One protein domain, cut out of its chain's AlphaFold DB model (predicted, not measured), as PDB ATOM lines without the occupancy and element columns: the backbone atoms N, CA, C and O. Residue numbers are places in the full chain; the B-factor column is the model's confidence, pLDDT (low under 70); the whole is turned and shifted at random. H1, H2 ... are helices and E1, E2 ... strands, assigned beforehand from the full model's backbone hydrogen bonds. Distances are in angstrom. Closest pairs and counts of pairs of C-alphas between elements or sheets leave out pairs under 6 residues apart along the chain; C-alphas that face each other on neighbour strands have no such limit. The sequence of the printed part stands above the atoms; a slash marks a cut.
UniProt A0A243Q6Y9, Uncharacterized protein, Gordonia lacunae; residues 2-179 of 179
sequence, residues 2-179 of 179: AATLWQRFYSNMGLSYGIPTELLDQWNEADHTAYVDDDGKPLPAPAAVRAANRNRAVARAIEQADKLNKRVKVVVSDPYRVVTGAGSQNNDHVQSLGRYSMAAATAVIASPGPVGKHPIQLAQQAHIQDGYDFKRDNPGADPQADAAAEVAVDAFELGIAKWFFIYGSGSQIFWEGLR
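This is residues 2 to 179 of the 179 residues of an uncharacterized protein of Gordonia lacunae (UniProt A0A243Q6Y9). Picture a long, twisted ribbon of strands built on the hairpin E3 and E4, with E1 and E2 one after the other along the free side of E3, and E5 and E6 likewise along that of E4. The long helix H3 packs on the ribbon, mostly on E3 and E1; short H2 crosses it, and H1, H4 and H5 gather at one end. The printed part has 178 residues with five named helices and six named strands: along the chain H1, H2 and H3 come first, then E1 and E2, then H4, then the hairpin E3 and E4, then H5, and last E5 and E6; the class is mixed, helices and strands, and in the branched sheet the neighbour pairs E1 and E3, E2 and E3, E3 and E4, E4 and E5, and E4 and E6 are antiparallel. The whole is loose, with a radius of gyration of the C-alphas of 19.7 A, and elongated, spanning 64 by 33 by 24 A.

Find C-alpha 2 at (-16.984, 14.427, 50.240), where H1 begins; it runs to residue 11. H2 follows at residues 21 to 28. From C-alpha 46 at (-8.306, 30.911, 46.515), H3 runs 33.1 A to residue 68. Next come E1, residues 72 to 77, E2, residues 81 to 84, and H4, residues 91 to 96. E3, residues 99 to 110, is 34.4 A long, and E4, residues 119 to 132, 42.7 A. H5, residues 143 to 157, is 21.2 A long. E5 holds residues 164 to 169; E6, residues 173 to 178, ends at C-alpha 178, (-5.757, 53.731, 55.678).

Start at the E3 and E4 hairpin, where N 105 and O 125 are 2.9 A apart. On the other side of E3 from E4, look for E1, with N 74 to O 108 at 2.8 A, and E2, with N 83 to O 100 at 2.8 A. On the other side of E4 from E3 are E5, with N 130 to O 166 at 2.8 A, and E6, with N 122 to O 175 at 2.8 A. Residues 17 to 18 pair in parallel with residues 166 to 167 of E5. H3 is on the sheet; its closest C-alphas to E3 are those of Arg 50 and Ala 104, 5.6 A. H2 runs across the strands, at a height over the sheet of 8.7 A. H2 and H3 only just touch, with 3 pairs of C-alphas within 8 A, the closest Asn 28 and Pro 46 at 5.1 A. H1 only grazes the sheet with residues 5 to 9. It touches H4 at C-alphas Ala 2 and Ser 96, 4.2 A, and is near H5. H5 is not on the sheet. Every helix has each O i to N i+4 pair within hydrogen-bond range.

The two C-alphas farthest apart, Pro 114 and Leu 158, are 65.6 A from each other. The printed part has no cut, and its one long link is H2 to H3, residues 29 to 45. Confidence is under 70 at residue 34, residues 85 to 94 and residues 138 to 142.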
ATOM      1  N   ALA A   2     -17.045  15.412  51.324       81.69
ATOM      2  CA  ALA A   2     -16.984  14.427  50.240       81.69
ATOM      3  C   ALA A   2     -18.088  13.358  50.336       81.69
ATOM      4  O   ALA A   2     -18.846  13.157  49.391       81.69
ATOM      5  N   ALA A   3     -18.275  12.759  51.519       85.12
ATOM      6  CA  ALA A   3     -19.333  11.773  51.759       85.12
ATOM      7  C   ALA A   3     -20.750  12.315  51.476       85.12
ATOM      8  O   ALA A   3     -21.583  11.603  50.921       85.12
ATOM      9  N   THR A   4     -21.021  13.582  51.811       88.12
ATOM     10  CA  THR A   4     -22.315  14.233  51.551       88.12
ATOM     11  C   THR A   4     -22.562  14.405  50.056       88.12
ATOM     12  O   THR A   4     -23.677  14.165  49.587       88.12
ATOM     13  N   LEU A   5     -21.543  14.821  49.299       88.81
ATOM     14  CA  LEU A   5     -21.652  14.987  47.850       88.81
ATOM     15  C   LEU A   5     -21.810  13.631  47.153       88.81
ATOM     16  O   LEU A   5     -22.706  13.483  46.322       88.81
ATOM     17  N   TRP A   6     -21.050  12.616  47.581       88.31
ATOM     18  CA  TRP A   6     -21.181  11.244  47.082       88.31
ATOM     19  C   TRP A   6     -22.573  10.673  47.354       88.31
ATOM     20  O   TRP A   6     -23.227  10.156  46.454       88.31
ATOM     21  N   GLN A   7     -23.091  10.831  48.575       89.56
ATOM     22  CA  GLN A   7     -24.444  10.387  48.900       89.56
ATOM     23  C   GLN A   7     -25.485  11.076  48.010       89.56
ATOM     24  O   GLN A   7     -26.411  10.424  47.527       89.56
ATOM     25  N   ARG A   8     -25.348  12.385  47.768       90.75
ATOM     26  CA  ARG A   8     -26.264  13.140  46.898       90.75
ATOM     27  C   ARG A   8     -26.212  12.674  45.452       90.75
ATOM     28  O   ARG A   8     -27.271  12.548  44.845       90.75
ATOM     29  N   PHE A   9     -25.024  12.372  44.944       90.50
ATOM     30  CA  PHE A   9     -24.826  11.871  43.589       90.50
ATOM     31  C   PHE A   9     -25.651  10.601  43.300       90.50
ATOM     32  O   PHE A   9     -26.238  10.489  42.226       90.50
ATOM     33  N   TYR A  10     -25.783   9.702  44.284       90.44
ATOM     34  CA  TYR A  10     -26.553   8.453  44.167       90.44
ATOM     35  C   TYR A  10     -28.012   8.525  44.651       90.44
ATOM     36  O   TYR A  10     -28.782   7.604  44.397       90.44
ATOM     37  N   SER A  11     -28.409   9.569  45.385       87.12
ATOM     38  CA  SER A  11     -29.745   9.645  46.011       87.12
ATOM     39  C   SER A  11     -30.647  10.741  45.455       87.12
ATOM     40  O   SER A  11     -31.849  10.732  45.722       87.12
ATOM     41  N   ASN A  12     -30.096  11.703  44.716       74.69
ATOM     42  CA  ASN A  12     -30.818  12.896  44.294       74.69
ATOM     43  C   ASN A  12     -31.040  12.924  42.773       74.69
ATOM     44  O   ASN A  12     -30.251  12.397  41.998       74.69
ATOM     45  N   MET A  13     -32.093  13.611  42.332       75.62
ATOM     46  CA  MET A  13     -32.456  13.800  40.923       75.62
ATOM     47  C   MET A  13     -31.583  14.853  40.210       75.62
ATOM     48  O   MET A  13     -32.068  15.569  39.338       75.62
ATOM     49  N   GLY A  14     -30.314  15.002  40.597       77.56
ATOM     50  CA  GLY A  14     -29.423  16.027  40.040       77.56
ATOM     51  C   GLY A  14     -29.707  17.453  40.540       77.56
ATOM     52  O   GLY A  14     -29.321  18.429  39.896       77.56
ATOM     53  N   LEU A  15     -30.398  17.605  41.677       89.19
ATOM     54  CA  LEU A  15     -30.690  18.923  42.249       89.19
ATOM     55  C   LEU A  15     -29.417  19.605  42.750       89.19
ATOM     56  O   LEU A  15     -28.607  18.993  43.451       89.19
ATOM     57  N   SER A  16     -29.298  20.898  42.453       92.00
ATOM     58  CA  SER A  16     -28.154  21.706  42.858       92.00
ATOM     59  C   SER A  16     -27.943  21.718  44.375       92.00
ATOM     60  O   SER A  16     -28.892  21.632  45.161       92.00
ATOM     61  N   TYR A  17     -26.687  21.862  44.794       91.94
ATOM     62  CA  TYR A  17     -26.292  21.872  46.196       91.94
ATOM     63  C   TYR A  17     -25.522  23.142  46.566       91.94
ATOM     64  O   TYR A  17     -24.505  23.474  45.959       91.94
ATOM     65  N   GLY A  18     -26.013  23.834  47.596       93.50
ATOM     66  CA  GLY A  18     -25.342  24.980  48.195       93.50
ATOM     67  C   GLY A  18     -24.336  24.539  49.256       93.50
ATOM     68  O   GLY A  18     -24.730  23.913  50.241       93.50
ATOM     69  N   ILE A  19     -23.059  24.882  49.083       89.56
ATOM     70  CA  ILE A  19     -22.034  24.642  50.104       89.56
ATOM     71  C   ILE A  19     -22.220  25.630  51.267       89.56
ATOM     72  O   ILE A  19     -22.397  26.824  51.010       89.56
ATOM     73  N   PRO A  20     -22.160  25.165  52.532       91.06
ATOM     74  CA  PRO A  20     -22.211  26.041  53.699       91.06
ATOM     75  C   PRO A  20     -21.109  27.103  53.685       91.06
ATOM     76  O   PRO A  20     -19.953  26.811  53.364       91.06
ATOM     77  N   THR A  21     -21.465  28.320  54.088       91.88
ATOM     78  CA  THR A  21     -20.571  29.483  54.133       91.88
ATOM     79  C   THR A  21     -19.293  29.198  54.919       91.88
ATOM     80  O   THR A  21     -18.202  29.504  54.448       91.88
ATOM     81  N   GLU A  22     -19.406  28.546  56.077       88.94
ATOM     82  CA  GLU A  22     -18.287  28.280  56.988       88.94
ATOM     83  C   GLU A  22     -17.259  27.328  56.371       88.94
ATOM     84  O   GLU A  22     -16.059  27.458  56.606       88.94
ATOM     85  N   LEU A  23     -17.720  26.372  55.558       85.62
ATOM     86  CA  LEU A  23     -16.827  25.475  54.835       85.62
ATOM     87  C   LEU A  23     -16.112  26.215  53.702       85.62
ATOM     88  O   LEU A  23     -14.917  26.017  53.496       85.62
ATOM     89  N   LEU A  24     -16.823  27.094  52.991       87.50
ATOM     90  CA  LEU A  24     -16.204  27.925  51.962       87.50
ATOM     91  C   LEU A  24     -15.185  28.893  52.541       87.50
ATOM     92  O   LEU A  24     -14.160  29.117  51.907       87.50
ATOM     93  N   ASP A  25     -15.421  29.451  53.725       88.38
ATOM     94  CA  ASP A  25     -14.449  30.322  54.382       88.38
ATOM     95  C   ASP A  25     -13.128  29.591  54.630       88.38
ATOM     96  O   ASP A  25     -12.081  30.102  54.239       88.38
ATOM     97  N   GLN A  26     -13.183  28.353  55.133       85.38
ATOM     98  CA  GLN A  26     -11.995  27.506  55.300       85.38
ATOM     99  C   GLN A  26     -11.277  27.252  53.968       85.38
ATOM    100  O   GLN A  26     -10.053  27.325  53.883       85.38
ATOM    101  N   TRP A  27     -12.022  26.971  52.897       84.44
ATOM    102  CA  TRP A  27     -11.432  26.734  51.576       84.44
ATOM    103  C   TRP A  27     -10.820  28.006  50.976       84.44
ATOM    104  O   TRP A  27      -9.777  27.960  50.326       84.44
ATOM    105  N   ASN A  28     -11.436  29.158  51.241       85.88
ATOM    106  CA  ASN A  28     -11.012  30.469  50.761       85.88
ATOM    107  C   ASN A  28      -9.769  31.023  51.474       85.88
ATOM    108  O   ASN A  28      -9.238  32.049  51.032       85.88
ATOM    109  N   GLU A  29      -9.343  30.401  52.574       85.62
ATOM    110  CA  GLU A  29      -8.107  30.718  53.299       85.62
ATOM    111  C   GLU A  29      -6.876  30.025  52.710       85.62
ATOM    112  O   GLU A  29      -5.757  30.453  52.983       85.62
ATOM    113  N   ALA A  30      -7.058  29.018  51.848       83.25
ATOM    114  CA  ALA A  30      -5.945  28.333  51.206       83.25
ATOM    115  C   ALA A  30      -5.105  29.304  50.355       83.25
ATOM    116  O   ALA A  30      -5.591  29.911  49.392       83.25
ATOM    117  N   ASP A  31      -3.828  29.427  50.713       81.19
ATOM    118  CA  ASP A  31      -2.851  30.355  50.131       81.19
ATOM    119  C   ASP A  31      -1.834  29.683  49.199       81.19
ATOM    120  O   ASP A  31      -1.087  30.367  48.498       81.19
ATOM    121  N   HIS A  32      -1.857  28.354  49.125       77.00
ATOM    122  CA  HIS A  32      -1.021  27.551  48.246       77.00
ATOM    123  C   HIS A  32      -1.821  26.430  47.574       77.00
ATOM    124  O   HIS A  32      -2.961  26.131  47.929       77.00
ATOM    125  N   THR A  33      -1.204  25.819  46.567       75.12
ATOM    126  CA  THR A  33      -1.744  24.713  45.774       75.12
ATOM    127  C   THR A  33      -0.600  23.819  45.296       75.12
ATOM    128  O   THR A  33       0.507  24.301  45.059       75.12
ATOM    129  N   ALA A  34      -0.870  22.524  45.146       69.25
ATOM    130  CA  ALA A  34       0.030  21.570  44.496       69.25
ATOM    131  C   ALA A  34      -0.446  21.183  43.081       69.25
ATOM    132  O   ALA A  34       0.143  20.314  42.446       69.25
ATOM    133  N   TYR A  35      -1.529  21.796  42.598       73.38
ATOM    134  CA  TYR A  35      -2.198  21.409  41.361       73.38
ATOM    135  C   TYR A  35      -1.873  22.355  40.214       73.38
ATOM    136  O   TYR A  35      -1.741  23.569  40.393       73.38
ATOM    137  N   VAL A  36      -1.834  21.776  39.020       77.06
ATOM    138  CA  VAL A  36      -1.610  22.464  37.752       77.06
ATOM    139  C   VAL A  36      -2.827  22.337  36.833       77.06
ATOM    140  O   VAL A  36      -3.660  21.445  37.024       77.06
ATOM    141  N   ASP A  37      -2.954  23.249  35.875       78.88
ATOM    142  CA  ASP A  37      -3.895  23.147  34.762       78.88
ATOM    143  C   ASP A  37      -3.420  22.119  33.718       78.88
ATOM    144  O   ASP A  37      -2.382  21.471  33.885       78.88
ATOM    145  N   ASP A  38      -4.191  21.959  32.643       74.62
ATOM    146  CA  ASP A  38      -3.901  20.991  31.577       74.62
ATOM    147  C   ASP A  38      -2.607  21.327  30.799       74.62
ATOM    148  O   ASP A  38      -2.013  20.444  30.183       74.62
ATOM    149  N   ASP A  39      -2.123  22.575  30.882       81.31
ATOM    150  CA  ASP A  39      -0.838  23.021  30.322       81.31
ATOM    151  C   ASP A  39       0.337  22.833  31.308       81.31
ATOM    152  O   ASP A  39       1.473  23.216  31.011       81.31
ATOM    153  N   GLY A  40       0.090  22.308  32.512       78.19
ATOM    154  CA  GLY A  40       1.101  22.167  33.559       78.19
ATOM    155  C   GLY A  40       1.423  23.462  34.320       78.19
ATOM    156  O   GLY A  40       2.411  23.505  35.058       78.19
ATOM    157  N   LYS A  41       0.617  24.524  34.187       83.75
ATOM    158  CA  LYS A  41       0.797  25.776  34.942       83.75
ATOM    159  C   LYS A  41       0.110  25.684  36.304       83.75
ATOM    160  O   LYS A  41      -1.008  25.180  36.377       83.75
ATOM    161  N   PRO A  42       0.705  26.211  37.388       82.12
ATOM    162  CA  PRO A  42       0.070  26.197  38.703       82.12
ATOM    163  C   PRO A  42      -1.307  26.867  38.685       82.12
ATOM    164  O   PRO A  42      -1.441  28.022  38.270       82.12
ATOM    165  N   LEU A  43      -2.320  26.158  39.180       84.19
ATOM    166  CA  LEU A  43      -3.634  26.749  39.411       84.19
ATOM    167  C   LEU A  43      -3.534  27.796  40.527       84.19
ATOM    168  O   LEU A  43      -2.749  27.635  41.454       84.19
ATOM    169  N   PRO A  44      -4.301  28.891  40.490       88.75
ATOM    170  CA  PRO A  44      -4.248  29.880  41.555       88.75
ATOM    171  C   PRO A  44      -4.915  29.359  42.838       88.75
ATOM    172  O   PRO A  44      -5.986  28.750  42.801       88.75
ATOM    173  N   ALA A  45      -4.310  29.670  43.986       88.50
ATOM    174  CA  ALA A  45      -4.922  29.428  45.288       88.50
ATOM    175  C   ALA A  45      -6.064  30.438  45.559       88.50
ATOM    176  O   ALA A  45      -5.932  31.618  45.192       88.50
ATOM    177  N   PRO A  46      -7.165  30.037  46.224       90.06
ATOM    178  CA  PRO A  46      -8.306  30.911  46.515       90.06
ATOM    179  C   PRO A  46      -7.931  32.234  47.201       90.06
ATOM    180  O   PRO A  46      -8.385  33.307  46.780       90.06
ATOM    181  N   ALA A  47      -7.048  32.202  48.205       90.75
ATOM    182  CA  ALA A  47      -6.632  33.410  48.916       90.75
ATOM    183  C   ALA A  47      -5.884  34.394  48.000       90.75
ATOM    184  O   ALA A  47      -6.080  35.610  48.099       90.75
ATOM    185  N   ALA A  48      -5.086  33.889  47.051       91.50
ATOM    186  CA  ALA A  48      -4.366  34.715  46.083       91.50
ATOM    187  C   ALA A  48      -5.325  35.427  45.114       91.50
ATOM    188  O   ALA A  48      -5.170  36.625  44.855       91.50
ATOM    189  N   VAL A  49      -6.362  34.731  44.629       93.06
ATOM    190  CA  VAL A  49      -7.404  35.324  43.769       93.06
ATOM    191  C   VAL A  49      -8.128  36.457  44.495       93.06
ATOM    192  O   VAL A  49      -8.269  37.564  43.964       93.06
ATOM    193  N   ARG A  50      -8.525  36.214  45.747       94.56
ATOM    194  CA  ARG A  50      -9.193  37.208  46.594       94.56
ATOM    195  C   ARG A  50      -8.304  38.416  46.882       94.56
ATOM    196  O   ARG A  50      -8.763  39.554  46.768       94.56
ATOM    197  N   ALA A  51      -7.036  38.195  47.219       94.62
ATOM    198  CA  ALA A  51      -6.086  39.274  47.474       94.62
ATOM    199  C   ALA A  51      -5.854  40.138  46.223       94.62
ATOM    200  O   ALA A  51      -5.879  41.368  46.318       94.62
ATOM    201  N   ALA A  52      -5.700  39.520  45.048       95.44
ATOM    202  CA  ALA A  52      -5.529  40.236  43.787       95.44
ATOM    203  C   ALA A  52      -6.759  41.090  43.434       95.44
ATOM    204  O   ALA A  52      -6.611  42.266  43.091       95.44
ATOM    205  N   ASN A  53      -7.971  40.540  43.573       96.94
ATOM    206  CA  ASN A  53      -9.210  41.290  43.358       96.94
ATOM    207  C   ASN A  53      -9.336  42.476  44.332       96.94
ATOM    208  O   ASN A  53      -9.585  43.600  43.890       96.94
ATOM    209  N   ARG A  54      -9.069  42.261  45.631       96.62
ATOM    210  CA  ARG A  54      -9.070  43.328  46.645       96.62
ATOM    211  C   ARG A  54      -8.103  44.448  46.280       96.62
ATOM    212  O   ARG A  54      -8.487  45.613  46.283       96.62
ATOM    213  N   ASN A  55      -6.855  44.102  45.971       96.38
ATOM    214  CA  ASN A  55      -5.808  45.084  45.703       96.38
ATOM    215  C   ASN A  55      -6.142  45.925  44.461       96.38
ATOM    216  O   ASN A  55      -5.992  47.145  44.497       96.38
ATOM    217  N   ARG A  56      -6.681  45.305  43.398       97.06
ATOM    218  CA  ARG A  56      -7.183  46.040  42.224       97.06
ATOM    219  C   ARG A  56      -8.345  46.970  42.572       97.06
ATOM    220  O   ARG A  56      -8.370  48.102  42.097       97.06
ATOM    221  N   ALA A  57      -9.299  46.511  43.385       97.50
ATOM    222  CA  ALA A  57     -10.442  47.323  43.794       97.50
ATOM    223  C   ALA A  57     -10.015  48.547  44.614       97.50
ATOM    224  O   ALA A  57     -10.492  49.650  44.354       97.50
ATOM    225  N   VAL A  58      -9.079  48.364  45.553       97.25
ATOM    226  CA  VAL A  58      -8.517  49.449  46.371       97.25
ATOM    227  C   VAL A  58      -7.768  50.455  45.504       97.25
ATOM    228  O   VAL A  58      -8.074  51.642  45.572       97.25
ATOM    229  N   ALA A  59      -6.849  49.993  44.650       96.81
ATOM    230  CA  ALA A  59      -6.081  50.871  43.768       96.81
ATOM    231  C   ALA A  59      -7.000  51.706  42.863       96.81
ATOM    232  O   ALA A  59      -6.858  52.924  42.787       96.81
ATOM    233  N   ARG A  60      -8.006  51.069  42.252       97.62
ATOM    234  CA  ARG A  60      -8.987  51.754  41.402       97.62
ATOM    235  C   ARG A  60      -9.852  52.740  42.191       97.62
ATOM    236  O   ARG A  60     -10.189  53.795  41.669       97.62
ATOM    237  N   ALA A  61     -10.243  52.413  43.422       97.56
ATOM    238  CA  ALA A  61     -11.029  53.317  44.258       97.56
ATOM    239  C   ALA A  61     -10.240  54.570  44.652       97.56
ATOM    240  O   ALA A  61     -10.787  55.664  44.554       97.56
ATOM    241  N   ILE A  62      -8.970  54.411  45.036       97.19
ATOM    242  CA  ILE A  62      -8.064  55.524  45.357       97.19
ATOM    243  C   ILE A  62      -7.852  56.408  44.127       97.19
ATOM    244  O   ILE A  62      -8.120  57.603  44.185       97.19
ATOM    245  N   GLU A  63      -7.501  55.815  42.981       96.88
ATOM    246  CA  GLU A  63      -7.304  56.552  41.727       96.88
ATOM    247  C   GLU A  63      -8.534  57.405  41.361       96.88
ATOM    248  O   GLU A  63      -8.413  58.571  40.983       96.88
ATOM    249  N   GLN A  64      -9.740  56.842  41.494       97.25
ATOM    250  CA  GLN A  64     -10.979  57.572  41.216       97.25
ATOM    251  C   GLN A  64     -11.290  58.637  42.275       97.25
ATOM    252  O   GLN A  64     -11.820  59.691  41.919       97.25
ATOM    253  N   ALA A  65     -10.982  58.380  43.551       97.06
ATOM    254  CA  ALA A  65     -11.166  59.347  44.628       97.06
ATOM    255  C   ALA A  65     -10.293  60.585  44.396       97.06
ATOM    256  O   ALA A  65     -10.811  61.700  44.436       97.06
ATOM    257  N   ASP A  66      -9.016  60.384  44.068       96.31
ATOM    258  CA  ASP A  66      -8.052  61.455  43.812       96.31
ATOM    259  C   ASP A  66      -8.398  62.228  42.543       96.31
ATOM    260  O   ASP A  66      -8.487  63.456  42.557       96.31
ATOM    261  N   LYS A  67      -8.691  61.512  41.449       96.50
ATOM    262  CA  LYS A  67      -9.064  62.129  40.168       96.50
ATOM    263  C   LYS A  67     -10.291  63.031  40.291       96.50
ATOM    264  O   LYS A  67     -10.376  64.053  39.614       96.50
ATOM    265  N   LEU A  68     -11.266  62.633  41.106       96.56
ATOM    266  CA  LEU A  68     -12.514  63.375  41.295       96.56
ATOM    267  C   LEU A  68     -12.497  64.271  42.539       96.56
ATOM    268  O   LEU A  68     -13.492  64.955  42.785       96.56
ATOM    269  N   ASN A  69     -11.411  64.235  43.315       95.88
ATOM    270  CA  ASN A  69     -11.244  64.882  44.614       95.88
ATOM    271  C   ASN A  69     -12.485  64.754  45.523       95.88
ATOM    272  O   ASN A  69     -12.964  65.729  46.105       95.88
ATOM    273  N   LYS A  70     -13.066  63.549  45.603       96.75
ATOM    274  CA  LYS A  70     -14.270  63.276  46.404       96.75
ATOM    275  C   LYS A  70     -14.350  61.825  46.855       96.75
ATOM    276  O   LYS A  70     -13.696  60.951  46.298       96.75
ATOM    277  N   ARG A  71     -15.214  61.558  47.838       97.12
ATOM    278  CA  ARG A  71     -15.534  60.192  48.271       97.12
ATOM    279  C   ARG A  71     -16.235  59.431  47.142       97.12
ATOM    280  O   ARG A  71     -17.248  59.901  46.621       97.12
ATOM    281  N   VAL A  72     -15.727  58.254  46.786       97.56
ATOM    282  CA  VAL A  72     -16.268  57.402  45.710       97.56
ATOM    283  C   VAL A  72     -16.507  55.982  46.200       97.56
ATOM    284  O   VAL A  72     -15.857  55.527  47.135       97.56
ATOM    285  N   LYS A  73     -17.424  55.270  45.537       97.62
ATOM    286  CA  LYS A  73     -17.617  53.825  45.688       97.62
ATOM    287  C   LYS A  73     -17.258  53.142  44.374       97.62
ATOM    288  O   LYS A  73     -17.824  53.475  43.336       97.62
ATOM    289  N   VAL A  74     -16.356  52.173  44.432       97.56
ATOM    290  CA  VAL A  74     -15.960  51.334  43.298       97.56
ATOM    291  C   VAL A  74     -16.253  49.883  43.646       97.56
ATOM    292  O   VAL A  74     -16.012  49.445  44.767       97.56
ATOM    293  N   VAL A  75     -16.778  49.133  42.681       97.12
ATOM    294  CA  VAL A  75     -16.990  47.688  42.798       97.12
ATOM    295  C   VAL A  75     -16.198  47.009  41.693       97.12
ATOM    296  O   VAL A  75     -16.302  47.391  40.528       97.12
ATOM    297  N   VAL A  76     -15.388  46.022  42.063       96.88
ATOM    298  CA  VAL A  76     -14.641  45.184  41.124       96.88
ATOM    299  C   VAL A  76     -15.003  43.736  41.394       96.88
ATOM    300  O   VAL A  76     -14.856  43.252  42.514       96.88
ATOM    301  N   SER A  77     -15.453  43.046  40.355       94.56
ATOM    302  CA  SER A  77     -15.728  41.614  40.376       94.56
ATOM    303  C   SER A  77     -14.879  40.931  39.315       94.56
ATOM    304  O   SER A  77     -14.665  41.483  38.234       94.56
ATOM    305  N   ASP A  78     -14.363  39.760  39.659       91.38
ATOM    306  CA  ASP A  78     -13.636  38.909  38.731       91.38
ATOM    307  C   ASP A  78     -14.590  37.960  38.006       91.38
ATOM    308  O   ASP A  78     -15.561  37.502  38.612       91.38
ATOM    309  N   PRO A  79     -14.295  37.597  36.745       92.19
ATOM    310  CA  PRO A  79     -14.925  36.431  36.152       92.19
ATOM    311  C   PRO A  79     -14.567  35.181  36.965       92.19
ATOM    312  O   PRO A  79     -13.504  35.112  37.594       92.19
ATOM    313  N   TYR A  80     -15.448  34.186  36.906       89.75
ATOM    314  CA  TYR A  80     -15.174  32.871  37.466       89.75
ATOM    315  C   TYR A  80     -13.927  32.271  36.818       89.75
ATOM    316  O   TYR A  80     -13.785  32.273  35.594       89.75
ATOM    317  N   ARG A  81     -13.021  31.764  37.651       89.38
ATOM    318  CA  ARG A  81     -11.806  31.071  37.225       89.38
ATOM    319  C   ARG A  81     -11.610  29.817  38.057       89.38
ATOM    320  O   ARG A  81     -11.972  29.810  39.232       89.38
ATOM    321  N   VAL A  82     -10.994  28.801  37.471       87.94
ATOM    322  CA  VAL A  82     -10.663  27.573  38.196       87.94
ATOM    323  C   VAL A  82      -9.612  27.883  39.262       87.94
ATOM    324  O   VAL A  82      -8.575  28.486  38.976       87.94
ATOM    325  N   VAL A  83      -9.908  27.488  40.493       86.44
ATOM    326  CA  VAL A  83      -9.022  27.543  41.656       86.44
ATOM    327  C   VAL A  83      -8.964  26.169  42.303       86.44
ATOM    328  O   VAL A  83      -9.786  25.293  42.036       86.44
ATOM    329  N   THR A  84      -7.998  25.988  43.190       80.31
ATOM    330  CA  THR A  84      -7.919  24.805  44.045       80.31
ATOM    331  C   THR A  84      -7.139  25.147  45.303       80.31
ATOM    332  O   THR A  84      -6.118  25.833  45.247       80.31
ATOM    333  N   GLY A  85      -7.635  24.689  46.449       67.00
ATOM    334  CA  GLY A  85      -6.917  24.772  47.716       67.00
ATOM    335  C   GLY A  85      -5.766  23.766  47.802       67.00
ATOM    336  O   GLY A  85      -5.627  22.863  46.969       67.00
ATOM    337  N   ALA A  86      -4.938  23.916  48.836       57.66
ATOM    338  CA  ALA A  86      -3.844  23.008  49.135       57.66
ATOM    339  C   ALA A  86      -4.362  21.622  49.541       57.66
ATOM    340  O   ALA A  86      -4.824  21.410  50.662       57.66
ATOM    341  N   GLY A  87      -4.234  20.657  48.633       50.44
ATOM    342  CA  GLY A  87      -4.626  19.266  48.860       50.44
ATOM    343  C   GLY A  87      -3.813  18.515  49.921       50.44
ATOM    344  O   GLY A  87      -4.128  17.367  50.196       50.44
ATOM    345  N   SER A  88      -2.795  19.120  50.542       43.03
ATOM    346  CA  SER A  88      -1.928  18.437  51.516       43.03
ATOM    347  C   SER A  88      -2.363  18.572  52.980       43.03
ATOM    348  O   SER A  88      -1.837  17.847  53.820       43.03
ATOM    349  N   GLN A  89      -3.310  19.461  53.311       47.56
ATOM    350  CA  GLN A  89      -3.776  19.653  54.699       47.56
ATOM    351  C   GLN A  89      -5.243  19.266  54.933       47.56
ATOM    352  O   GLN A  89      -5.682  19.237  56.080       47.56
ATOM    353  N   ASN A  90      -6.010  18.938  53.883       56.50
ATOM    354  CA  ASN A  90      -7.415  18.559  54.036       56.50
ATOM    355  C   ASN A  90      -7.894  17.633  52.899       56.50
ATOM    356  O   ASN A  90      -8.410  18.101  51.883       56.50
ATOM    357  N   ASN A  91      -7.733  16.313  53.068       62.41
ATOM    358  CA  ASN A  91      -8.176  15.302  52.090       62.41
ATOM    359  C   ASN A  91      -9.652  15.469  51.687       62.41
ATOM    360  O   ASN A  91     -10.009  15.183  50.547       62.41
ATOM    361  N   ASP A  92     -10.500  15.992  52.581       66.56
ATOM    362  CA  ASP A  92     -11.919  16.232  52.301       66.56
ATOM    363  C   ASP A  92     -12.137  17.288  51.209       66.56
ATOM    364  O   ASP A  92     -13.088  17.176  50.446       66.56
ATOM    365  N   HIS A  93     -11.260  18.288  51.075       68.31
ATOM    366  CA  HIS A  93     -11.364  19.300  50.018       68.31
ATOM    367  C   HIS A  93     -11.126  18.687  48.634       68.31
ATOM    368  O   HIS A  93     -11.895  18.923  47.700       68.31
ATOM    369  N   VAL A  94     -10.070  17.873  48.520       67.81
ATOM    370  CA  VAL A  94      -9.687  17.178  47.281       67.81
ATOM    371  C   VAL A  94     -10.746  16.164  46.875       67.81
ATOM    372  O   VAL A  94     -11.123  16.109  45.713       67.81
ATOM    373  N   GLN A  95     -11.249  15.399  47.843       71.31
ATOM    374  CA  GLN A  95     -12.277  14.382  47.623       71.31
ATOM    375  C   GLN A  95     -13.689  14.967  47.476       71.31
ATOM    376  O   GLN A  95     -14.611  14.253  47.089       71.31
ATOM    377  N   SER A  96     -13.879  16.248  47.807       77.06
ATOM    378  CA  SER A  96     -15.115  16.974  47.517       77.06
ATOM    379  C   SER A  96     -15.059  17.509  46.093       77.06
ATOM    380  O   SER A  96     -15.475  16.814  45.182       77.06
ATOM    381  N   LEU A  97     -14.537  18.720  45.893       77.75
ATOM    382  CA  LEU A  97     -14.471  19.349  44.570       77.75
ATOM    383  C   LEU A  97     -13.089  19.213  43.934       77.75
ATOM    384  O   LEU A  97     -12.962  19.139  42.718       77.75
ATOM    385  N   GLY A  98     -12.026  19.211  44.745       75.12
ATOM    386  CA  GLY A  98     -10.666  19.370  44.241       75.12
ATOM    387  C   GLY A  98     -10.480  20.746  43.606       75.12
ATOM    388  O   GLY A  98     -10.062  21.685  44.282       75.12
ATOM    389  N   ARG A  99     -10.821  20.863  42.322       82.69
ATOM    390  CA  ARG A  99     -10.805  22.104  41.540       82.69
ATOM    391  C   ARG A  99     -12.230  22.627  41.432       82.69
ATOM    392  O   ARG A  99     -13.124  21.840  41.204       82.69
ATOM    393  N   TYR A 100     -12.429  23.934  41.548       86.31
ATOM    394  CA  TYR A 100     -13.746  24.551  41.355       86.31
ATOM    395  C   TYR A 100     -13.610  25.949  40.778       86.31
ATOM    396  O   TYR A 100     -12.552  26.576  40.863       86.31
ATOM    397  N   SER A 101     -14.686  26.476  40.195       90.94
ATOM    398  CA  SER A 101     -14.682  27.843  39.684       90.94
ATOM    399  C   SER A 101     -15.032  28.845  40.779       90.94
ATOM    400  O   SER A 101     -16.045  28.722  41.461       90.94
ATOM    401  N   MET A 102     -14.219  29.890  40.912       93.25
ATOM    402  CA  MET A 102     -14.365  30.938  41.917       93.25
ATOM    403  C   MET A 102     -14.339  32.328  41.283       93.25
ATOM    404  O   MET A 102     -13.524  32.611  40.404       93.25
ATOM    405  N   ALA A 103     -15.181  33.221  41.795       94.75
ATOM    406  CA  ALA A 103     -15.126  34.657  41.573       94.75
ATOM    407  C   ALA A 103     -14.954  35.390  42.913       94.75
ATOM    408  O   ALA A 103     -15.483  34.975  43.944       94.75
ATOM    409  N   ALA A 104     -14.238  36.512  42.900       95.94
ATOM    410  CA  ALA A 104     -14.153  37.424  44.036       95.94
ATOM    411  C   ALA A 104     -14.768  38.771  43.650       95.94
ATOM    412  O   ALA A 104     -14.530  39.279  42.551       95.94
ATOM    413  N   ALA A 105     -15.548  39.354  44.555       97.19
ATOM    414  CA  ALA A 105     -16.131  40.677  44.406       97.19
ATOM    415  C   ALA A 105     -15.722  41.547  45.593       97.19
ATOM    416  O   ALA A 105     -15.919  41.169  46.746       97.19
ATOM    417  N   THR A 106     -15.161  42.722  45.313       98.19
ATOM    418  CA  THR A 106     -14.766  43.694  46.336       98.19
ATOM    419  C   THR A 106     -15.395  45.044  46.027       98.19
ATOM    420  O   THR A 106     -15.186  45.618  44.956       98.19
ATOM    421  N   ALA A 107     -16.149  45.567  46.989       98.06
ATOM    422  CA  ALA A 107     -16.615  46.941  47.003       98.06
ATOM    423  C   ALA A 107     -15.699  47.768  47.908       98.06
ATOM    424  O   ALA A 107     -15.436  47.372  49.040       98.06
ATOM    425  N   VAL A 108     -15.240  48.920  47.429       98.19
ATOM    426  CA  VAL A 108     -14.400  49.851  48.189       98.19
ATOM    427  C   VAL A 108     -15.022  51.236  48.134       98.19
ATOM    428  O   VAL A 108     -15.369  51.731  47.063       98.19
ATOM    429  N   ILE A 109     -15.153  51.862  49.294       98.19
ATOM    430  CA  ILE A 109     -15.414  53.285  49.438       98.19
ATOM    431  C   ILE A 109     -14.092  53.939  49.820       98.19
ATOM    432  O   ILE A 109     -13.518  53.569  50.839       98.19
ATOM    433  N   ALA A 110     -13.620  54.892  49.023       97.38
ATOM    434  CA  ALA A 110     -12.376  55.615  49.268       97.38
ATOM    435  C   ALA A 110     -12.627  57.125  49.302       97.38
ATOM    436  O   ALA A 110     -13.490  57.628  48.575       97.38
ATOM    437  N   SER A 111     -11.875  57.830  50.142       96.69
ATOM    438  CA  SER A 111     -11.803  59.293  50.181       96.69
ATOM    439  C   SER A 111     -10.415  59.768  49.723       96.69
ATOM    440  O   SER A 111      -9.452  59.024  49.923       96.69
ATOM    441  N   PRO A 112     -10.288  60.984  49.155       93.69
ATOM    442  CA  PRO A 112      -8.990  61.547  48.782       93.69
ATOM    443  C   PRO A 112      -8.059  61.650  49.991       93.69
ATOM    444  O   PRO A 112      -8.513  61.879  51.117       93.69
ATOM    445  N   GLY A 113      -6.758  61.520  49.758       91.44
ATOM    446  CA  GLY A 113      -5.748  61.607  50.803       91.44
ATOM    447  C   GLY A 113      -4.334  61.691  50.231       91.44
ATOM    448  O   GLY A 113      -4.138  61.619  49.024       91.44
ATOM    449  N   PRO A 114      -3.311  61.892  51.075       89.69
ATOM    450  CA  PRO A 114      -1.935  61.713  50.644       89.69
ATOM    451  C   PRO A 114      -1.625  60.221  50.451       89.69
ATOM    452  O   PRO A 114      -2.267  59.356  51.049       89.69
ATOM    453  N   VAL A 115      -0.593  59.922  49.656       87.62
ATOM    454  CA  VAL A 115      -0.128  58.550  49.376       87.62
ATOM    455  C   VAL A 115       0.009  57.734  50.669       87.62
ATOM    456  O   VAL A 115       0.669  58.162  51.618       87.62
ATOM    457  N   GLY A 116      -0.624  56.557  50.705       87.12
ATOM    458  CA  GLY A 116      -0.616  55.650  51.858       87.12
ATOM    459  C   GLY A 116      -1.551  56.044  53.009       87.12
ATOM    460  O   GLY A 116      -1.522  55.404  54.062       87.12
ATOM    461  N   LYS A 117      -2.339  57.117  52.862       93.50
ATOM    462  CA  LYS A 117      -3.223  57.652  53.907       93.50
ATOM    463  C   LYS A 117      -4.645  57.923  53.412       93.50
ATOM    464  O   LYS A 117      -5.329  58.767  53.990       93.50
ATOM    465  N   HIS A 118      -5.112  57.217  52.386       95.00
ATOM    466  CA  HIS A 118      -6.499  57.317  51.934       95.00
ATOM    467  C   HIS A 118      -7.397  56.572  52.920       95.00
ATOM    468  O   HIS A 118      -7.199  55.370  53.123       95.00
ATOM    469  N   PRO A 119      -8.392  57.233  53.533       96.50
ATOM    470  CA  PRO A 119      -9.409  56.537  54.302       96.50
ATOM    471  C   PRO A 119     -10.221  55.649  53.367       96.50
ATOM    472  O   PRO A 119     -10.819  56.143  52.404       96.50
ATOM    473  N   ILE A 120     -10.264  54.351  53.660       96.88
ATOM    474  CA  ILE A 120     -11.080  53.407  52.908       96.88
ATOM    475  C   ILE A 120     -11.933  52.527  53.819       96.88
ATOM    476  O   ILE A 120     -11.560  52.193  54.943       96.88
ATOM    477  N   GLN A 121     -13.071  52.110  53.277       97.75
ATOM    478  CA  GLN A 121     -13.926  51.048  53.793       97.75
ATOM    479  C   GLN A 121     -14.102  50.039  52.666       97.75
ATOM    480  O   GLN A 121     -14.445  50.427  51.549       97.75
ATOM    481  N   LEU A 122     -13.877  48.759  52.924       96.56
ATOM    482  CA  LEU A 122     -14.069  47.712  51.933       96.56
ATOM    483  C   LEU A 122     -14.937  46.587  52.471       96.56
ATOM    484  O   LEU A 122     -14.928  46.283  53.662       96.56
ATOM    485  N   ALA A 123     -15.655  45.961  51.549       97.88
ATOM    486  CA  ALA A 123     -16.338  44.706  51.766       97.88
ATOM    487  C   ALA A 123     -15.994  43.760  50.614       97.88
ATOM    488  O   ALA A 123     -16.119  44.138  49.447       97.88
ATOM    489  N   GLN A 124     -15.550  42.550  50.932       97.44
ATOM    490  CA  GLN A 124     -15.213  41.521  49.958       97.44
ATOM    491  C   GLN A 124     -16.036  40.261  50.205       97.44
ATOM    492  O   GLN A 124     -16.194  39.850  51.350       97.44
ATOM    493  N   GLN A 125     -16.486  39.616  49.134       96.56
ATOM    494  CA  GLN A 125     -17.074  38.283  49.179       96.56
ATOM    495  C   GLN A 125     -16.507  37.415  48.051       96.56
ATOM    496  O   GLN A 125     -16.131  37.911  46.986       96.56
ATOM    497  N   ALA A 126     -16.411  36.117  48.315       94.50
ATOM    498  CA  ALA A 126     -16.049  35.110  47.333       94.50
ATOM    499  C   ALA A 126     -17.266  34.248  47.000       94.50
ATOM    500  O   ALA A 126     -18.041  33.901  47.890       94.50
ATOM    501  N   HIS A 127     -17.395  33.881  45.732       94.75
ATOM    502  CA  HIS A 127     -18.464  33.043  45.211       94.75
ATOM    503  C   HIS A 127     -17.855  31.871  44.462       94.75
ATOM    504  O   HIS A 127     -16.879  32.053  43.733       94.75
ATOM    505  N   ILE A 128     -18.449  30.693  44.605       92.50
ATOM    506  CA  ILE A 128     -18.051  29.508  43.855       92.50
ATOM    507  C   ILE A 128     -19.215  28.973  43.032       92.50
ATOM    508  O   ILE A 128     -20.384  29.156  43.386       92.50
ATOM    509  N   GLN A 129     -18.871  28.297  41.949       92.00
ATOM    510  CA  GLN A 129     -19.774  27.441  41.199       92.00
ATOM    511  C   GLN A 129     -18.982  26.267  40.635       92.00
ATOM    512  O   GLN A 129     -17.808  26.428  40.293       92.00
ATOM    513  N   ASP A 130     -19.614  25.107  40.531       90.50
ATOM    514  CA  ASP A 130     -18.990  23.942  39.921       90.50
ATOM    515  C   ASP A 130     -20.003  22.899  39.447       90.50
ATOM    516  O   ASP A 130     -21.172  22.926  39.843       90.50
ATOM    517  N   GLY A 131     -19.544  21.974  38.608       89.62
ATOM    518  CA  GLY A 131     -20.236  20.717  38.346       89.62
ATOM    519  C   GLY A 131     -19.765  19.651  39.330       89.62
ATOM    520  O   GLY A 131     -18.573  19.508  39.562       89.62
ATOM    521  N   TYR A 132     -20.692  18.900  39.925       89.06
ATOM    522  CA  TYR A 132     -20.354  17.616  40.534       89.06
ATOM    523  C   TYR A 132     -20.501  16.521  39.484       89.06
ATOM    524  O   TYR A 132     -21.516  15.816  39.423       89.06
ATOM    525  N   ASP A 133     -19.512  16.467  38.602       87.38
ATOM    526  CA  ASP A 133     -19.423  15.557  37.473       87.38
ATOM    527  C   ASP A 133     -18.087  14.806  37.464       87.38
ATOM    528  O   ASP A 133     -17.127  15.145  38.156       87.38
ATOM    529  N   PHE A 134     -18.061  13.708  36.713       86.25
ATOM    530  CA  PHE A 134     -16.911  12.816  36.636       86.25
ATOM    531  C   PHE A 134     -16.604  12.528  35.177       86.25
ATOM    532  O   PHE A 134     -17.507  12.442  34.341       86.25
ATOM    533  N   LYS A 135     -15.320  12.358  34.881       83.31
ATOM    534  CA  LYS A 135     -14.827  11.931  33.572       83.31
ATOM    535  C   LYS A 135     -13.919  10.719  33.751       83.31
ATOM    536  O   LYS A 135     -13.227  10.628  34.764       83.31
ATOM    537  N   ARG A 136     -13.928   9.826  32.761       81.88
ATOM    538  CA  ARG A 136     -12.954   8.731  32.656       81.88
ATOM    539  C   ARG A 136     -11.581   9.284  32.265       81.88
ATOM    540  O   ARG A 136     -11.500  10.387  31.714       81.88
ATOM    541  N   ASP A 137     -10.543   8.498  32.538       71.31
ATOM    542  CA  ASP A 137      -9.167   8.728  32.095       71.31
ATOM    543  C   ASP A 137      -8.628  10.115  32.484       71.31
ATOM    544  O   ASP A 137      -8.208  10.890  31.620       71.31
ATOM    545  N   ASN A 138      -8.669  10.480  33.773       67.75
ATOM    546  CA  ASN A 138      -8.205  11.800  34.200       67.75
ATOM    547  C   ASN A 138      -6.668  11.818  34.344       67.75
ATOM    548  O   ASN A 138      -6.138  11.331  35.348       67.75
ATOM    549  N   PRO A 139      -5.911  12.399  33.389       59.28
ATOM    550  CA  PRO A 139      -4.460  12.262  33.376       59.28
ATOM    551  C   PRO A 139      -3.853  12.959  34.600       59.28
ATOM    552  O   PRO A 139      -4.086  14.146  34.828       59.28
ATOM    553  N   GLY A 140      -3.068  12.225  35.391       58.34
ATOM    554  CA  GLY A 140      -2.427  12.753  36.602       58.34
ATOM    555  C   GLY A 140      -3.296  12.729  37.864       58.34
ATOM    556  O   GLY A 140      -2.882  13.289  38.882       58.34
ATOM    557  N   ALA A 141      -4.470  12.091  37.829       62.25
ATOM    558  CA  ALA A 141      -5.218  11.764  39.038       62.25
ATOM    559  C   ALA A 141      -4.529  10.647  39.844       62.25
ATOM    560  O   ALA A 141      -3.804   9.809  39.306       62.25
ATOM    561  N   ASP A 142      -4.762  10.641  41.158       69.12
ATOM    562  CA  ASP A 142      -4.416   9.501  42.008       69.12
ATOM    563  C   ASP A 142      -5.202   8.251  41.550       69.12
ATOM    564  O   ASP A 142      -6.399   8.379  41.280       69.12
ATOM    565  N   PRO A 143      -4.594   7.047  41.489       74.56
ATOM    566  CA  PRO A 143      -5.268   5.846  40.984       74.56
ATOM    567  C   PRO A 143      -6.583   5.498  41.694       74.56
ATOM    568  O   PRO A 143      -7.484   4.933  41.078       74.56
ATOM    569  N   GLN A 144      -6.723   5.819  42.985       74.94
ATOM    570  CA  GLN A 144      -7.968   5.568  43.720       74.94
ATOM    571  C   GLN A 144      -9.050   6.576  43.332       74.94
ATOM    572  O   GLN A 144     -10.222   6.213  43.226       74.94
ATOM    573  N   ALA A 145      -8.662   7.835  43.113       73.69
ATOM    574  CA  ALA A 145      -9.572   8.863  42.627       73.69
ATOM    575  C   ALA A 145     -10.053   8.561  41.198       73.69
ATOM    576  O   ALA A 145     -11.229   8.766  40.906       73.69
ATOM    577  N   ASP A 146      -9.175   8.027  40.345       78.75
ATOM    578  CA  ASP A 146      -9.512   7.642  38.971       78.75
ATOM    579  C   ASP A 146     -10.503   6.465  38.948       78.75
ATOM    580  O   ASP A 146     -11.577   6.572  38.361       78.75
ATOM    581  N   ALA A 147     -10.244   5.403  39.723       83.12
ATOM    582  CA  ALA A 147     -11.177   4.279  39.855       83.12
ATOM    583  C   ALA A 147     -12.555   4.703  40.408       83.12
ATOM    584  O   ALA A 147     -13.596   4.214  39.969       83.12
ATOM    585  N   ALA A 148     -12.590   5.631  41.372       82.94
ATOM    586  CA  ALA A 148     -13.849   6.167  41.888       82.94
ATOM    587  C   ALA A 148     -14.605   6.996  40.834       82.94
ATOM    588  O   ALA A 148     -15.835   6.921  40.767       82.94
ATOM    589  N   ALA A 149     -13.883   7.764  40.012       85.50
ATOM    590  CA  ALA A 149     -14.457   8.534  38.915       85.50
ATOM    591  C   ALA A 149     -15.035   7.621  37.823       85.50
ATOM    592  O   ALA A 149     -16.152   7.870  37.374       85.50
ATOM    593  N   GLU A 150     -14.349   6.536  37.453       88.94
ATOM    594  CA  GLU A 150     -14.864   5.541  36.500       88.94
ATOM    595  C   GLU A 150     -16.191   4.936  36.970       88.94
ATOM    596  O   GLU A 150     -17.184   4.975  36.242       88.94
ATOM    597  N   VAL A 151     -16.249   4.471  38.224       89.69
ATOM    598  CA  VAL A 151     -17.483   3.927  38.819       89.69
ATOM    599  C   VAL A 151     -18.601   4.970  38.834       89.69
ATOM    600  O   VAL A 151     -19.764   4.644  38.589       89.69
ATOM    601  N   ALA A 152     -18.273   6.232  39.113       90.00
ATOM    602  CA  ALA A 152     -19.251   7.311  39.103       90.00
ATOM    603  C   ALA A 152     -19.807   7.583  37.693       90.00
ATOM    604  O   ALA A 152     -21.013   7.804  37.548       90.00
ATOM    605  N   VAL A 153     -18.963   7.525  36.656       92.00
ATOM    606  CA  VAL A 153     -19.401   7.642  35.258       92.00
ATOM    607  C   VAL A 153     -20.312   6.476  34.876       92.00
ATOM    608  O   VAL A 153     -21.406   6.718  34.364       92.00
ATOM    609  N   ASP A 154     -19.931   5.237  35.191       93.75
ATOM    610  CA  ASP A 154     -20.755   4.053  34.915       93.75
ATOM    611  C   ASP A 154     -22.126   4.150  35.601       93.75
ATOM    612  O   ASP A 154     -23.169   3.913  34.989       93.75
ATOM    613  N   ALA A 155     -22.156   4.564  36.871       91.38
ATOM    614  CA  ALA A 155     -23.400   4.755  37.608       91.38
ATOM    615  C   ALA A 155     -24.300   5.833  36.981       91.38
ATOM    616  O   ALA A 155     -25.527   5.692  36.983       91.38
ATOM    617  N   PHE A 156     -23.715   6.907  36.444       91.81
ATOM    618  CA  PHE A 156     -24.456   7.941  35.727       91.81
ATOM    619  C   PHE A 156     -25.033   7.417  34.405       91.81
ATOM    620  O   PHE A 156     -26.224   7.608  34.147       91.81
ATOM    621  N   GLU A 157     -24.231   6.711  33.602       92.25
ATOM    622  CA  GLU A 157     -24.651   6.113  32.325       92.25
ATOM    623  C   GLU A 157     -25.766   5.071  32.515       92.25
ATOM    624  O   GLU A 157     -26.721   5.031  31.738       92.25
ATOM    625  N   LEU A 158     -25.709   4.291  33.598       92.94
ATOM    626  CA  LEU A 158     -26.762   3.349  33.998       92.94
ATOM    627  C   LEU A 158     -28.010   4.035  34.582       92.94
ATOM    628  O   LEU A 158     -28.994   3.373  34.913       92.94
ATOM    629  N   GLY A 159     -27.986   5.360  34.736       89.25
ATOM    630  CA  GLY A 159     -29.091   6.148  35.268       89.25
ATOM    631  C   GLY A 159     -29.280   6.052  36.785       89.25
ATOM    632  O   GLY A 159     -30.251   6.623  37.285       89.25
ATOM    633  N   ILE A 160     -28.364   5.383  37.492       91.19
ATOM    634  CA  ILE A 160     -28.361   5.184  38.949       91.19
ATOM    635  C   ILE A 160     -27.978   6.483  39.662       91.19
ATOM    636  O   ILE A 160     -28.586   6.840  40.668       91.19
ATOM    637  N   ALA A 161     -26.992   7.198  39.124       91.75
ATOM    638  CA  ALA A 161     -26.510   8.458  39.667       91.75
ATOM    639  C   ALA A 161     -26.852   9.646  38.754       91.75
ATOM    640  O   ALA A 161     -27.175   9.474  37.573       91.75
ATOM    641  N   LYS A 162     -26.812  10.867  39.301       92.44
ATOM    642  CA  LYS A 162     -27.112  12.113  38.573       92.44
ATOM    643  C   LYS A 162     -26.113  13.208  38.931       92.44
ATOM    644  O   LYS A 162     -25.995  13.563  40.102       92.44
ATOM    645  N   TRP A 163     -25.449  13.784  37.925       91.88
ATOM    646  CA  TRP A 163     -24.657  15.006  38.101       91.88
ATOM    647  C   TRP A 163     -25.537  16.156  38.591       91.88
ATOM    648  O   TRP A 163     -26.735  16.208  38.302       91.88
ATOM    649  N   PHE A 164     -24.939  17.085  39.328       92.56
ATOM    650  CA  PHE A 164     -25.630  18.260  39.847       92.56
ATOM    651  C   PHE A 164     -24.691  19.458  39.941       92.56
ATOM    652  O   PHE A 164     -23.478  19.308  40.031       92.56
ATOM    653  N   PHE A 165     -25.262  20.661  39.949       92.88
ATOM    654  CA  PHE A 165     -24.485  21.883  40.145       92.88
ATOM    655  C   PHE A 165     -24.213  22.155  41.618       92.88
ATOM    656  O   PHE A 165     -25.088  21.997  42.470       92.88
ATOM    657  N   ILE A 166     -23.024  22.656  41.904       91.94
ATOM    658  CA  ILE A 166     -22.606  23.122  43.215       91.94
ATOM    659  C   ILE A 166     -22.423  24.632  43.157       91.94
ATOM    660  O   ILE A 166     -21.929  25.178  42.174       91.94
ATOM    661  N   TYR A 167     -22.841  25.325  44.209       94.50
ATOM    662  CA  TYR A 167     -22.667  26.766  44.326       94.50
ATOM    663  C   TYR A 167     -22.496  27.171  45.783       94.50
ATOM    664  O   TYR A 167     -22.802  26.417  46.704       94.50
ATOM    665  N   GLY A 168     -22.035  28.393  46.011       93.94
ATOM    666  CA  GLY A 168     -22.034  28.965  47.346       93.94
ATOM    667  C   GLY A 168     -21.268  30.270  47.415       93.94
ATOM    668  O   GLY A 168     -20.653  30.711  46.445       93.94
ATOM    669  N   SER A 169     -21.356  30.923  48.567       95.38
ATOM    670  CA  SER A 169     -20.644  32.167  48.842       95.38
ATOM    671  C   SER A 169     -20.011  32.087  50.220       95.38
ATOM    672  O   SER A 169     -20.654  31.621  51.154       95.38
ATOM    673  N   GLY A 170     -18.766  32.542  50.337       92.38
ATOM    674  CA  GLY A 170     -18.127  32.723  51.640       92.38
ATOM    675  C   GLY A 170     -18.726  33.905  52.402       92.38
ATOM    676  O   GLY A 170     -19.535  34.676  51.866       92.38
ATOM    677  N   SER A 171     -18.300  34.073  53.647       95.81
ATOM    678  CA  SER A 171     -18.658  35.216  54.476       95.81
ATOM    679  C   SER A 171     -18.175  36.516  53.844       95.81
ATOM    680  O   SER A 171     -17.137  36.588  53.176       95.81
ATOM    681  N   GLN A 172     -18.932  37.582  54.079       95.81
ATOM    682  CA  GLN A 172     -18.508  38.914  53.681       95.81
ATOM    683  C   GLN A 172     -17.450  39.428  54.663       95.81
ATOM    684  O   GLN A 172     -17.703  39.544  55.861       95.81
ATOM    685  N   ILE A 173     -16.266  39.758  54.151       94.06
ATOM    686  CA  ILE A 173     -15.174  40.330  54.940       94.06
ATOM    687  C   ILE A 173     -15.211  41.841  54.826       94.06
ATOM    688  O   ILE A 173     -15.089  42.391  53.730       94.06
ATOM    689  N   PHE A 174     -15.316  42.503  55.972       96.62
ATOM    690  CA  PHE A 174     -15.279  43.953  56.084       96.62
ATOM    691  C   PHE A 174     -13.934  44.415  56.629       96.62
ATOM    692  O   PHE A 174     -13.349  43.778  57.504       96.62
ATOM    693  N   TRP A 175     -13.447  45.539  56.117       95.94
ATOM    694  CA  TRP A 175     -12.271  46.202  56.662       95.94
ATOM    695  C   TRP A 175     -12.370  47.710  56.475       95.94
ATOM    696  O   TRP A 175     -12.851  48.190  55.448       95.94
ATOM    697  N   GLU A 176     -11.867  48.456  57.446       95.44
ATOM    698  CA  GLU A 176     -11.720  49.902  57.373       95.44
ATOM    699  C   GLU A 176     -10.331  50.316  57.853       95.44
ATOM    700  O   GLU A 176      -9.741  49.681  58.728       95.44
ATOM    701  N   GLY A 177      -9.786  51.368  57.249       93.44
ATOM    702  CA  GLY A 177      -8.470  51.872  57.614       93.44
ATOM    703  C   GLY A 177      -7.864  52.775  56.552       93.44
ATOM    704  O   GLY A 177      -8.571  53.369  55.739       93.44
ATOM    705  N   LEU A 178      -6.536  52.885  56.580       92.94
ATOM    706  CA  LEU A 178      -5.757  53.731  55.678       92.94
ATOM    707  C   LEU A 178      -5.004  52.886  54.643       92.94
ATOM    708  O   LEU A 178      -4.447  51.840  54.992       92.94
ATOM    709  N   ARG A 179      -4.992  53.329  53.382       84.44
ATOM    710  CA  ARG A 179      -4.273  52.686  52.269       84.44
ATOM    711  C   ARG A 179      -3.614  53.681  51.319       84.44
ATOM    712  O   ARG A 179      -4.035  54.858  51.245       84.44
TER     713      ARG A 179